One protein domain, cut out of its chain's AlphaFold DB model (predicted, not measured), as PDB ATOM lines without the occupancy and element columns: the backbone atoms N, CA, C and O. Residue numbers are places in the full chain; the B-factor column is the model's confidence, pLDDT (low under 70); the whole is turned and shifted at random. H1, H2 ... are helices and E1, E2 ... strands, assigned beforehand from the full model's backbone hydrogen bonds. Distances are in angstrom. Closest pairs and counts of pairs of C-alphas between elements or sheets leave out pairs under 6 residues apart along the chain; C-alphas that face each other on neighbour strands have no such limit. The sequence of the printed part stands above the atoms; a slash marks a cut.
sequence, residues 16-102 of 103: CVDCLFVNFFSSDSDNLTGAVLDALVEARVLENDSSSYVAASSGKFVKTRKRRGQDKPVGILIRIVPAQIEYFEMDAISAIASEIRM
ATOM      1  N   CYS A  16      37.232  22.837  39.598       91.44
ATOM      2  CA  CYS A  16      38.352  23.681  40.002       91.44
ATOM      3  C   CYS A  16      38.397  23.774  41.531       91.44
ATOM      4  O   CYS A  16      37.363  24.019  42.164       91.44
ATOM      5  N   VAL A  17      39.584  23.613  42.117       92.25
ATOM      6  CA  VAL A  17      39.800  23.638  43.573       92.25
ATOM      7  C   VAL A  17      40.724  24.791  43.960       92.25
ATOM      8  O   VAL A  17      41.922  24.759  43.699       92.25
ATOM      9  N   ASP A  18      40.182  25.796  44.644       93.50
ATOM     10  CA  ASP A  18      40.954  26.923  45.171       93.50
ATOM     11  C   ASP A  18      41.158  26.785  46.683       93.50
ATOM     12  O   ASP A  18      40.199  26.663  47.451       93.50
ATOM     13  N   CYS A  19      42.408  26.887  47.122       94.12
ATOM     14  CA  CYS A  19      42.817  26.798  48.516       94.12
ATOM     15  C   CYS A  19      43.344  28.148  49.019       94.12
ATOM     16  O   CYS A  19      44.250  28.746  48.435       94.12
ATOM     17  N   LEU A  20      42.822  28.621  50.153       93.25
ATOM     18  CA  LEU A  20      43.378  29.755  50.893       93.25
ATOM     19  C   LEU A  20      44.000  29.270  52.201       93.25
ATOM     20  O   LEU A  20      43.294  28.883  53.134       93.25
ATOM     21  N   PHE A  21      45.324  29.358  52.298       93.50
ATOM     22  CA  PHE A  21      46.093  29.012  53.490       93.50
ATOM     23  C   PHE A  21      46.141  30.219  54.432       93.50
ATOM     24  O   PHE A  21      47.007  31.098  54.331       93.50
ATOM     25  N   VAL A  22      45.175  30.294  55.346       92.31
ATOM     26  CA  VAL A  22      45.002  31.431  56.253       92.31
ATOM     27  C   VAL A  22      45.986  31.332  57.412       92.31
ATOM     28  O   VAL A  22      45.926  30.421  58.233       92.31
ATOM     29  N   ASN A  23      46.881  32.316  57.501       90.00
ATOM     30  CA  ASN A  23      47.880  32.481  58.559       90.00
ATOM     31  C   ASN A  23      48.897  31.340  58.729       90.00
ATOM     32  O   ASN A  23      49.661  31.375  59.693       90.00
ATOM     33  N   PHE A  24      49.003  30.424  57.766       88.62
ATOM     34  CA  PHE A  24      50.117  29.475  57.661       88.62
ATOM     35  C   PHE A  24      51.449  30.213  57.527       88.62
ATOM     36  O   PHE A  24      51.493  31.309  56.960       88.62
ATOM     37  N   PHE A  25      52.542  29.647  58.040       80.00
ATOM     38  CA  PHE A  25      53.878  30.113  57.658       80.00
ATOM     39  C   PHE A  25      54.047  29.933  56.146       80.00
ATOM     40  O   PHE A  25      53.486  29.000  55.577       80.00
ATOM     41  N   SER A  26      54.728  30.876  55.487       70.44
ATOM     42  CA  SER A  26      54.965  30.773  54.044       70.44
ATOM     43  C   SER A  26      55.677  29.454  53.766       70.44
ATOM     44  O   SER A  26      56.722  29.189  54.358       70.44
ATOM     45  N   SER A  27      55.076  28.636  52.916       73.56
ATOM     46  CA  SER A  27      55.571  27.323  52.522       73.56
ATOM     47  C   SER A  27      55.317  27.143  51.027       73.56
ATOM     48  O   SER A  27      54.827  28.061  50.368       73.56
ATOM     49  N   ASP A  28      55.653  25.977  50.505       76.94
ATOM     50  CA  ASP A  28      55.328  25.592  49.141       76.94
ATOM     51  C   ASP A  28      53.805  25.386  49.025       76.94
ATOM     52  O   ASP A  28      53.233  24.500  49.671       76.94
ATOM     53  N   SER A  29      53.130  26.267  48.281       85.00
ATOM     54  CA  SER A  29      51.675  26.218  48.094       85.00
ATOM     55  C   SER A  29      51.231  24.951  47.391       85.00
ATOM     56  O   SER A  29      50.114  24.493  47.630       85.00
ATOM     57  N   ASP A  30      52.085  24.390  46.543       84.81
ATOM     58  CA  ASP A  30      51.701  23.328  45.625       84.81
ATOM     59  C   ASP A  30      51.633  22.009  46.393       84.81
ATOM     60  O   ASP A  30      50.642  21.288  46.297       84.81
ATOM     61  N   ASN A  31      52.585  21.783  47.303       88.94
ATOM     62  CA  ASN A  31      52.557  20.649  48.231       88.94
ATOM     63  C   ASN A  31      51.342  20.691  49.169       88.94
ATOM     64  O   ASN A  31      50.708  19.666  49.416       88.94
ATOM     65  N   LEU A  32      50.995  21.874  49.691       90.62
ATOM     66  CA  LEU A  32      49.801  22.022  50.529       90.62
ATOM     67  C   LEU A  32      48.515  21.807  49.727       90.62
ATOM     68  O   LEU A  32      47.558  21.248  50.255       90.62
ATOM     69  N   THR A  33      48.489  22.243  48.470       93.25
ATOM     70  CA  THR A  33      47.345  22.033  47.578       93.25
ATOM     71  C   THR A  33      47.189  20.549  47.248       93.25
ATOM     72  O   THR A  33      46.082  20.035  47.365       93.25
ATOM     73  N   GLY A  34      48.282  19.837  46.949       92.31
ATOM     74  CA  GLY A  34      48.277  18.383  46.750       92.31
ATOM     75  C   GLY A  34      47.728  17.631  47.963       92.31
ATOM     76  O   GLY A  34      46.774  16.873  47.836       92.31
ATOM     77  N   ALA A  35      48.210  17.960  49.167       92.50
ATOM     78  CA  ALA A  35      47.699  17.359  50.403       92.50
ATOM     79  C   ALA A  35      46.199  17.632  50.641       92.50
ATOM     80  O   ALA A  35      45.501  16.816  51.245       92.50
ATOM     81  N   VAL A  36      45.683  18.780  50.185       92.94
ATOM     82  CA  VAL A  36      44.244  19.071  50.232       92.94
ATOM     83  C   VAL A  36      43.473  18.194  49.244       92.94
ATOM     84  O   VAL A  36      42.418  17.684  49.616       92.94
ATOM     85  N   LEU A  37      43.969  18.006  48.019       93.81
ATOM     86  CA  LEU A  37      43.326  17.139  47.028       93.81
ATOM     87  C   LEU A  37      43.256  15.690  47.519       93.81
ATOM     88  O   LEU A  37      42.169  15.112  47.512       93.81
ATOM     89  N   ASP A  38      44.357  15.162  48.060       94.12
ATOM     90  CA  ASP A  38      44.407  13.829  48.671       94.12
ATOM     91  C   ASP A  38      43.339  13.677  49.765       94.12
ATOM     92  O   ASP A  38      42.558  12.723  49.772       94.12
ATOM     93  N   ALA A  39      43.243  14.665  50.662       91.56
ATOM     94  CA  ALA A  39      42.263  14.660  51.744       91.56
ATOM     95  C   ALA A  39      40.811  14.748  51.234       91.56
ATOM     96  O   ALA A  39      39.909  14.160  51.832       91.56
ATOM     97  N   LEU A  40      40.559  15.470  50.137       90.75
ATOM     98  CA  LEU A  40      39.235  15.551  49.509       90.75
ATOM     99  C   LEU A  40      38.830  14.226  48.852       90.75
ATOM    100  O   LEU A  40      37.650  13.870  48.908       90.75
ATOM    101  N   VAL A  41      39.782  13.491  48.271       91.19
ATOM    102  CA  VAL A  41      39.562  12.136  47.739       91.19
ATOM    103  C   VAL A  41      39.306  11.148  48.878       91.19
ATOM    104  O   VAL A  41      38.321  10.408  48.845       91.19
ATOM    105  N   GLU A  42      40.111  11.182  49.944       91.19
ATOM    106  CA  GLU A  42      39.919  10.336  51.133       91.19
ATOM    107  C   GLU A  42      38.549  10.584  51.790       91.19
ATOM    108  O   GLU A  42      37.843   9.647  52.178       91.19
ATOM    109  N   ALA A  43      38.123  11.848  51.846       87.12
ATOM    110  CA  ALA A  43      36.816  12.253  52.352       87.12
ATOM    111  C   ALA A  43      35.647  11.953  51.391       87.12
ATOM    112  O   ALA A  43      34.497  12.216  51.755       87.12
ATOM    113  N   ARG A  44      35.912  11.402  50.196       86.75
ATOM    114  CA  ARG A  44      34.934  11.128  49.123       86.75
ATOM    115  C   ARG A  44      34.171  12.367  48.645       86.75
ATOM    116  O   ARG A  44      33.025  12.264  48.210       86.75
ATOM    117  N   VAL A  45      34.797  13.538  48.750       87.81
ATOM    118  CA  VAL A  45      34.290  14.788  48.164       87.81
ATOM    119  C   VAL A  45      34.645  14.829  46.683       87.81
ATOM    120  O   VAL A  45      33.797  15.162  45.862       87.81
ATOM    121  N   LEU A  46      35.883  14.460  46.353       87.94
ATOM    122  CA  LEU A  46      36.336  14.188  44.992       87.94
ATOM    123  C   LEU A  46      36.399  12.672  44.781       87.94
ATOM    124  O   LEU A  46      36.724  11.928  45.703       87.94
ATOM    125  N   GLU A  47      36.095  12.215  43.570       87.62
ATOM    126  CA  GLU A  47      36.267  10.804  43.199       87.62
ATOM    127  C   GLU A  47      37.742  10.473  42.919       87.62
ATOM    128  O   GLU A  47      38.217   9.392  43.259       87.62
ATOM    129  N   ASN A  48      38.473  11.420  42.325       88.06
ATOM    130  CA  ASN A  48      39.888  11.322  41.976       88.06
ATOM    131  C   ASN A  48      40.469  12.749  41.838       88.06
ATOM    132  O   ASN A  48      39.711  13.706  41.662       88.06
ATOM    133  N   ASP A  49      41.789  12.907  41.921       88.12
ATOM    134  CA  ASP A  49      42.516  14.183  41.827       88.12
ATOM    135  C   ASP A  49      43.228  14.402  40.475       88.12
ATOM    136  O   ASP A  49      43.805  15.462  40.236       88.12
ATOM    137  N   SER A  50      43.163  13.429  39.562       89.12
ATOM    138  CA  SER A  50      43.695  13.547  38.199       89.12
ATOM    139  C   SER A  50      43.009  14.645  37.377       89.12
ATOM    140  O   SER A  50      41.886  15.066  37.660       89.12
ATOM    141  N   SER A  51      43.662  15.072  36.293       84.50
ATOM    142  CA  SER A  51      43.222  16.190  35.443       84.50
ATOM    143  C   SER A  51      41.838  16.016  34.802       84.50
ATOM    144  O   SER A  51      41.199  17.005  34.450       84.50
ATOM    145  N   SER A  52      41.348  14.780  34.677       85.50
ATOM    146  CA  SER A  52      39.987  14.492  34.205       85.50
ATOM    147  C   SER A  52      38.905  14.862  35.227       85.50
ATOM    148  O   SER A  52      37.757  15.087  34.853       85.50
ATOM    149  N   TYR A  53      39.265  14.915  36.512       87.50
ATOM    150  CA  TYR A  53      38.364  15.217  37.625       87.50
ATOM    151  C   TYR A  53      38.607  16.614  38.186       87.50
ATOM    152  O   TYR A  53      37.654  17.317  38.515       87.50
ATOM    153  N   VAL A  54      39.869  17.037  38.246       91.44
ATOM    154  CA  VAL A  54      40.291  18.358  38.707       91.44
ATOM    155  C   VAL A  54      40.964  19.082  37.544       91.44
ATOM    156  O   VAL A  54      42.138  18.871  37.256       91.44
ATOM    157  N   ALA A  55      40.212  19.947  36.864       90.69
ATOM    158  CA  ALA A  55      40.705  20.693  35.706       90.69
ATOM    159  C   ALA A  55      41.753  21.748  36.094       90.69
ATOM    160  O   ALA A  55      42.657  22.043  35.316       90.69
ATOM    161  N   ALA A  56      41.630  22.324  37.291       90.62
ATOM    162  CA  ALA A  56      42.611  23.253  37.834       90.62
ATOM    163  C   ALA A  56      42.603  23.243  39.364       90.62
ATOM    164  O   ALA A  56      41.563  23.060  40.004       90.62
ATOM    165  N   SER A  57      43.758  23.521  39.956       92.75
ATOM    166  CA  SER A  57      43.884  23.765  41.386       92.75
ATOM    167  C   SER A  57      44.774  24.977  41.647       92.75
ATOM    168  O   SER A  57      45.652  25.311  40.851       92.75
ATOM    169  N   SER A  58      44.513  25.694  42.739       94.00
ATOM    170  CA  SER A  58      45.325  26.844  43.128       94.00
ATOM    171  C   SER A  58      45.464  26.958  44.642       94.00
ATOM    172  O   SER A  58      44.543  26.637  45.388       94.00
ATOM    173  N   GLY A  59      46.615  27.447  45.100       93.00
ATOM    174  CA  GLY A  59      46.899  27.684  46.512       93.00
ATOM    175  C   GLY A  59      47.378  29.112  46.747       93.00
ATOM    176  O   GLY A  59      48.311  29.579  46.095       93.00
ATOM    177  N   LYS A  60      46.763  29.838  47.685       93.25
ATOM    178  CA  LYS A  60      47.174  31.204  48.053       93.25
ATOM    179  C   LYS A  60      47.323  31.359  49.555       93.25
ATOM    180  O   LYS A  60      46.415  31.060  50.328       93.25
ATOM    181  N   PHE A  61      48.451  31.920  49.980       92.25
ATOM    182  CA  PHE A  61      48.661  32.292  51.375       92.25
ATOM    183  C   PHE A  61      47.995  33.628  51.682       92.25
ATOM    184  O   PHE A  61      48.263  34.638  51.030       92.25
ATOM    185  N   VAL A  62      47.161  33.656  52.721       91.19
ATOM    186  CA  VAL A  62      46.476  34.875  53.163       91.19
ATOM    187  C   VAL A  62      46.812  35.141  54.621       91.19
ATOM    188  O   VAL A  62      46.665  34.276  55.483       91.19
ATOM    189  N   LYS A  63      47.254  36.361  54.927       89.69
ATOM    190  CA  LYS A  63      47.476  36.809  56.305       89.69
ATOM    191  C   LYS A  63      46.299  37.659  56.755       89.69
ATOM    192  O   LYS A  63      45.949  38.633  56.098       89.69
ATOM    193  N   THR A  64      45.721  37.331  57.903       87.81
ATOM    194  CA  THR A  64      44.663  38.139  58.517       87.81
ATOM    195  C   THR A  64      45.151  38.753  59.823       87.81
ATOM    196  O   THR A  64      45.982  38.187  60.544       87.81
ATOM    197  N   ARG A  65      44.655  39.956  60.127       83.94
ATOM    198  CA  ARG A  65      44.949  40.631  61.395       83.94
ATOM    199  C   ARG A  65      44.058  40.077  62.501       83.94
ATOM    200  O   ARG A  65      42.858  39.895  62.310       83.94
ATOM    201  N   LYS A  66      44.650  39.867  63.676       84.31
ATOM    202  CA  LYS A  66      43.925  39.530  64.904       84.31
ATOM    203  C   LYS A  66      43.053  40.725  65.316       84.31
ATOM    204  O   LYS A  66      43.550  41.851  65.361       84.31
ATOM    205  N   ARG A  67      41.776  40.492  65.631       84.38
ATOM    206  CA  ARG A  67      40.913  41.484  66.296       84.38
ATOM    207  C   ARG A  67      41.067  41.364  67.817       84.38
ATOM    208  O   ARG A  67      41.428  40.304  68.327       84.38
ATOM    209  N   ARG A  68      40.830  42.450  68.558       87.31
ATOM    210  CA  ARG A  68      40.960  42.457  70.027       87.31
ATOM    211  C   ARG A  68      40.013  41.412  70.638       87.31
ATOM    212  O   ARG A  68      38.828  41.427  70.335       87.31
ATOM    213  N   GLY A  69      40.548  40.526  71.479       87.75
ATOM    214  CA  GLY A  69      39.774  39.477  72.157       87.75
ATOM    215  C   GLY A  69      39.434  38.241  71.314       87.75
ATOM    216  O   GLY A  69      38.793  37.340  71.835       87.75
ATOM    217  N   GLN A  70      39.864  38.168  70.049       83.44
ATOM    218  CA  GLN A  70      39.645  37.000  69.192       83.44
ATOM    219  C   GLN A  70      40.962  36.272  68.935       83.44
ATOM    220  O   GLN A  70      41.982  36.925  68.710       83.44
ATOM    221  N   ASP A  71      40.950  34.943  68.899       84.62
ATOM    222  CA  ASP A  71      42.101  34.171  68.441       84.62
ATOM    223  C   ASP A  71      42.407  34.426  66.965       84.62
ATOM    224  O   ASP A  71      41.538  34.758  66.154       84.62
ATOM    225  N   LYS A  72      43.689  34.326  66.612       85.88
ATOM    226  CA  LYS A  72      44.118  34.503  65.227       85.88
ATOM    227  C   LYS A  72      43.647  33.276  64.436       85.88
ATOM    228  O   LYS A  72      44.083  32.178  64.770       85.88
ATOM    229  N   PRO A  73      42.794  33.428  63.409       86.00
ATOM    230  CA  PRO A  73      42.270  32.274  62.692       86.00
ATOM    231  C   PRO A  73      43.400  31.610  61.908       86.00
ATOM    232  O   PRO A  73      44.094  32.286  61.153       86.00
ATOM    233  N   VAL A  74      43.595  30.309  62.081       90.12
ATOM    234  CA  VAL A  74      44.540  29.505  61.295       90.12
ATOM    235  C   VAL A  74      43.746  28.362  60.688       90.12
ATOM    236  O   VAL A  74      43.019  27.680  61.404       90.12
ATOM    237  N   GLY A  75      43.835  28.186  59.373       91.12
ATOM    238  CA  GLY A  75      43.060  27.159  58.683       91.12
ATOM    239  C   GLY A  75      43.130  27.272  57.168       91.12
ATOM    240  O   GLY A  75      43.696  28.223  56.629       91.12
ATOM    241  N   ILE A  76      42.567  26.275  56.495       92.31
ATOM    242  CA  ILE A  76      42.504  26.205  55.038       92.31
ATOM    243  C   ILE A  76      41.052  26.433  54.635       92.31
ATOM    244  O   ILE A  76      40.163  25.726  55.104       92.31
ATOM    245  N   LEU A  77      40.806  27.437  53.795       92.00
ATOM    246  CA  LEU A  77      39.507  27.600  53.146       92.00
ATOM    247  C   LEU A  77      39.589  26.966  51.766       92.00
ATOM    248  O   LEU A  77      40.490  27.296  50.999       92.00
ATOM    249  N   ILE A  78      38.648  26.076  51.471       91.81
ATOM    250  CA  ILE A  78      38.587  25.344  50.209       91.81
ATOM    251  C   ILE A  78      37.330  25.794  49.478       91.81
ATOM    252  O   ILE A  78      36.233  25.782  50.043       91.81
ATOM    253  N   ARG A  79      37.488  26.194  48.221       90.56
ATOM    254  CA  ARG A  79      36.389  26.493  47.309       90.56
ATOM    255  C   ARG A  79      36.458  25.519  46.142       90.56
ATOM    256  O   ARG A  79      37.480  25.441  45.474       90.56
ATOM    257  N   ILE A  80      35.354  24.821  45.897       89.62
ATOM    258  CA  ILE A  80      35.208  23.878  44.786       89.62
ATOM    259  C   ILE A  80      34.120  24.417  43.861       89.62
ATOM    260  O   ILE A  80      33.016  24.720  44.322       89.62
ATOM    261  N   VAL A  81      34.428  24.583  42.576       88.38
ATOM    262  CA  VAL A  81      33.481  25.068  41.557       88.38
ATOM    263  C   VAL A  81      33.490  24.159  40.326       88.38
ATOM    264  O   VAL A  81      34.521  23.544  40.057       88.38
ATOM    265  N   PRO A  82      32.382  24.063  39.567       87.38
ATOM    266  CA  PRO A  82      32.376  23.354  38.290       87.38
ATOM    267  C   PRO A  82      33.360  23.974  37.293       87.38
ATOM    268  O   PRO A  82      33.537  25.194  37.271       87.38
ATOM    269  N   ALA A  83      33.944  23.135  36.448       84.00
ATOM    270  CA  ALA A  83      34.870  23.501  35.388       84.00
ATOM    271  C   ALA A  83      34.438  22.894  34.044       84.00
ATOM    272  O   ALA A  83      33.533  22.061  33.979       84.00
ATOM    273  N   GLN A  84      35.105  23.305  32.968       78.06
ATOM    274  CA  GLN A  84      34.991  22.703  31.640       78.06
ATOM    275  C   GLN A  84      36.401  22.411  31.122       78.06
ATOM    276  O   GLN A  84      37.304  23.225  31.311       78.06
ATOM    277  N   ILE A  85      36.592  21.240  30.513       72.88
ATOM    278  CA  ILE A  85      37.845  20.872  29.846       72.88
ATOM    279  C   ILE A  85      37.627  21.075  28.348       72.88
ATOM    280  O   ILE A  85      36.800  20.394  27.742       72.88
ATOM    281  N   GLU A  86      38.356  22.022  27.766       72.12
ATOM    282  CA  GLU A  86      38.370  22.257  26.325       72.12
ATOM    283  C   GLU A  86      39.558  21.513  25.704       72.12
ATOM    284  O   GLU A  86      40.707  21.702  26.105       72.12
ATOM    285  N   TYR A  87      39.277  20.650  24.728       67.88
ATOM    286  CA  TYR A  87      40.304  19.974  23.942       67.88
ATOM    287  C   TYR A  87      40.526  20.753  22.650       67.88
ATOM    288  O   TYR A  87      39.588  20.967  21.884       67.88
ATOM    289  N   PHE A  88      41.768  21.149  22.393       70.00
ATOM    290  CA  PHE A  88      42.151  21.738  21.115       70.00
ATOM    291  C   PHE A  88      42.731  20.646  20.215       70.00
ATOM    292  O   PHE A  88      43.674  19.954  20.603       70.00
ATOM    293  N   GLU A  89      42.179  20.485  19.013       66.75
ATOM    294  CA  GLU A  89      42.780  19.627  17.989       66.75
ATOM    295  C   GLU A  89      44.113  20.239  17.524       66.75
ATOM    296  O   GLU A  89      44.211  21.448  17.301       66.75
ATOM    297  N   MET A  90      45.161  19.418  17.380       61.91
ATOM    298  CA  MET A  90      46.511  19.894  17.022       61.91
ATOM    299  C   MET A  90      46.554  20.666  15.692       61.91
ATOM    300  O   MET A  90      47.384  21.564  15.522       61.91
ATOM    301  N   ASP A  91      45.634  20.376  14.774       61.31
ATOM    302  CA  ASP A  91      45.531  21.069  13.490       61.31
ATOM    303  C   ASP A  91      45.166  22.556  13.662       61.31
ATOM    304  O   ASP A  91      45.643  23.407  12.908       61.31
ATOM    305  N   ALA A  92      44.431  22.910  14.724       57.88
ATOM    306  CA  ALA A  92      44.078  24.294  15.041       57.88
ATOM    307  C   ALA A  92      45.279  25.115  15.551       57.88
ATOM    308  O   ALA A  92      45.409  26.298  15.239       57.88
ATOM    309  N   ILE A  93      46.203  24.490  16.290       59.59
ATOM    310  CA  ILE A  93      47.418  25.153  16.801       59.59
ATOM    311  C   ILE A  93      48.368  25.498  15.646       59.59
ATOM    312  O   ILE A  93      48.997  26.559  15.641       59.59
ATOM    313  N   SER A  94      48.432  24.622  14.642       58.88
ATOM    314  CA  SER A  94      49.243  24.804  13.433       58.88
ATOM    315  C   SER A  94      48.817  26.046  12.644       58.88
ATOM    316  O   SER A  94      49.670  26.826  12.220       58.88
ATOM    317  N   ALA A  95      47.503  26.264  12.516       60.19
ATOM    318  CA  ALA A  95      46.927  27.422  11.836       60.19
ATOM    319  C   ALA A  95      47.217  28.744  12.577       60.19
ATOM    320  O   ALA A  95      47.689  29.707  11.968       60.19
ATOM    321  N   ILE A  96      47.047  28.769  13.904       61.44
ATOM    322  CA  ILE A  96      47.320  29.955  14.740       61.44
ATOM    323  C   ILE A  96      48.813  30.325  14.709       61.44
ATOM    324  O   ILE A  96      49.178  31.495  14.589       61.44
ATOM    325  N   ALA A  97      49.705  29.332  14.766       59.25
ATOM    326  CA  ALA A  97      51.149  29.559  14.699       59.25
ATOM    327  C   ALA A  97      51.611  30.093  13.330       59.25
ATOM    328  O   ALA A  97      52.594  30.838  13.262       59.25
ATOM    329  N   SER A  98      50.919  29.730  12.244       59.66
ATOM    330  CA  SER A  98      51.201  30.265  10.911       59.66
ATOM    331  C   SER A  98      50.737  31.714  10.724       59.66
ATOM    332  O   SER A  98      51.449  32.476  10.075       59.66
ATOM    333  N   GLU A  99      49.631  32.131  11.347       58.69
ATOM    334  CA  GLU A  99      49.165  33.527  11.295       58.69
ATOM    335  C   GLU A  99      50.090  34.488  12.057       58.69
ATOM    336  O   GLU A  99      50.416  35.554  11.542       58.69
ATOM    337  N   ILE A 100      50.607  34.093  13.226       61.94
ATOM    338  CA  ILE A 100      51.529  34.927  14.028       61.94
ATOM    339  C   ILE A 100      52.866  35.171  13.307       61.94
ATOM    340  O   ILE A 100      53.510  36.194  13.514       61.94
ATOM    341  N   ARG A 101      53.312  34.245  12.449       56.72
ATOM    342  CA  ARG A 101      54.554  34.405  11.669       56.72
ATOM    343  C   ARG A 101      54.402  35.308  10.443       56.72
ATOM    344  O   ARG A 101      55.411  35.625   9.818       56.72
ATOM    345  N   MET A 102      53.176  35.678  10.078       54.94
ATOM    346  CA  MET A 102      52.883  36.526   8.919       54.94
ATOM    347  C   MET A 102      52.591  37.992   9.278       54.94
ATOM    348  O   MET A 102      52.360  38.793   8.371       54.94
TER     349      MET A 102
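AT A GLANCE: This is residues 16 to 102 of the 103 residues of an uncharacterized protein of Scytonema sp. UIC 10036 (UniProt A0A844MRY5). You are looking at a small twisted sheet of three strands with one helix, H1, packed across one of its faces and the other face bare of helices, and with an arm that reaches far from this body and ends in a second helix, H2. The arm, residues 87 to 102, stands free, and so does the tip of the long loop between E2 and E3, residues 66 to 71, which sticks out at the opposite end of the long axis. The printed part has 87 residues, with two named helices and three named strands in the order E1, H1, E2, E3, H2; the class is mixed, helices and strands. The sheet runs E2, E1, E3 and is mixed, with E1 parallel to E2 and antiparallel to E3. The whole is extended, with a radius of gyration of the C-alphas of 18.8 A, and elongated, spanning 64 by 35 by 21 A.

IN THESE COORDINATES: Begin at C-alpha 16, at (38.352, 23.681, 40.002), where strand E1 starts; it covers residues 16 to 22 and is 19.2 A long from first to last C-alpha. After a short link you reach helix H1, residues 29 to 42, which runs 20.0 A from C-alpha 29 at (51.675, 26.218, 48.094). A long link of 11 residues leads to strand E2, residues 54 to 62, 22.8 A long. Past another long link comes strand E3, residues 75 to 82, 23.3 A long. A short link of 7 residues then leads to helix H2, residues 90 to 100, 16.1 A long, which ends at C-alpha 100, at (51.529, 34.927, 14.028).

HOW THE PARTS SIT: Start with the sheet, where E1 is the inner strand and E2 and E3 are the edge strands. E1 and E3 are antiparallel at 164 degrees; look at N 18 and O 79, 2.8 A apart, and N 77 and O 20, 3.0 A apart, both within hydrogen-bond range. E1 and E2 are parallel at 15 degrees; here N 19 and O 58 are 2.8 A apart and N 58 and O 17 are 2.9 A apart, again within hydrogen-bond range. The sheet is twisted: its C-alphas lie up to 4.2 A off the best plane. H1 is on the sheet at a height over the sheet of 8.3 A. It lies over E1, and only just over E2, on which 3 of its C-alphas fall. On the local plane it stands at 61 degrees to E1, only just across the strands. Its closest C-alphas to E2 are those of Ser 29 and Gly 59, 5.2 A apart; to E1, those of Thr 33 and Cys 19, 6.6 A apart. H1 and E3 are near each other, with 7 pairs of C-alphas within 10 A. E1, H1 and E2 form a strand-helix-strand unit, two parallel neighbour strands with a helix between them along the chain, and its crossover is right-handed. H2 is not on the sheet, and it is apart from E1, E2 and H1. In both H1 and H2 every O i to N i+4 pair is within hydrogen-bond range.

THE WHOLE: Look at Gly 69 and Met 102 for the two C-alphas farthest apart, 64.6 A. Without the stretches that stand free, the body of 65 residues spans 39 by 25 by 18 A. The printed part has no cut, and its long links are H1 to E2 and E2 to E3. In the B-factor column the mean pLDDT of the printed part is 83.2; residue 87 and residues 89 to 102 are under 70, and H2 has a mean of 60.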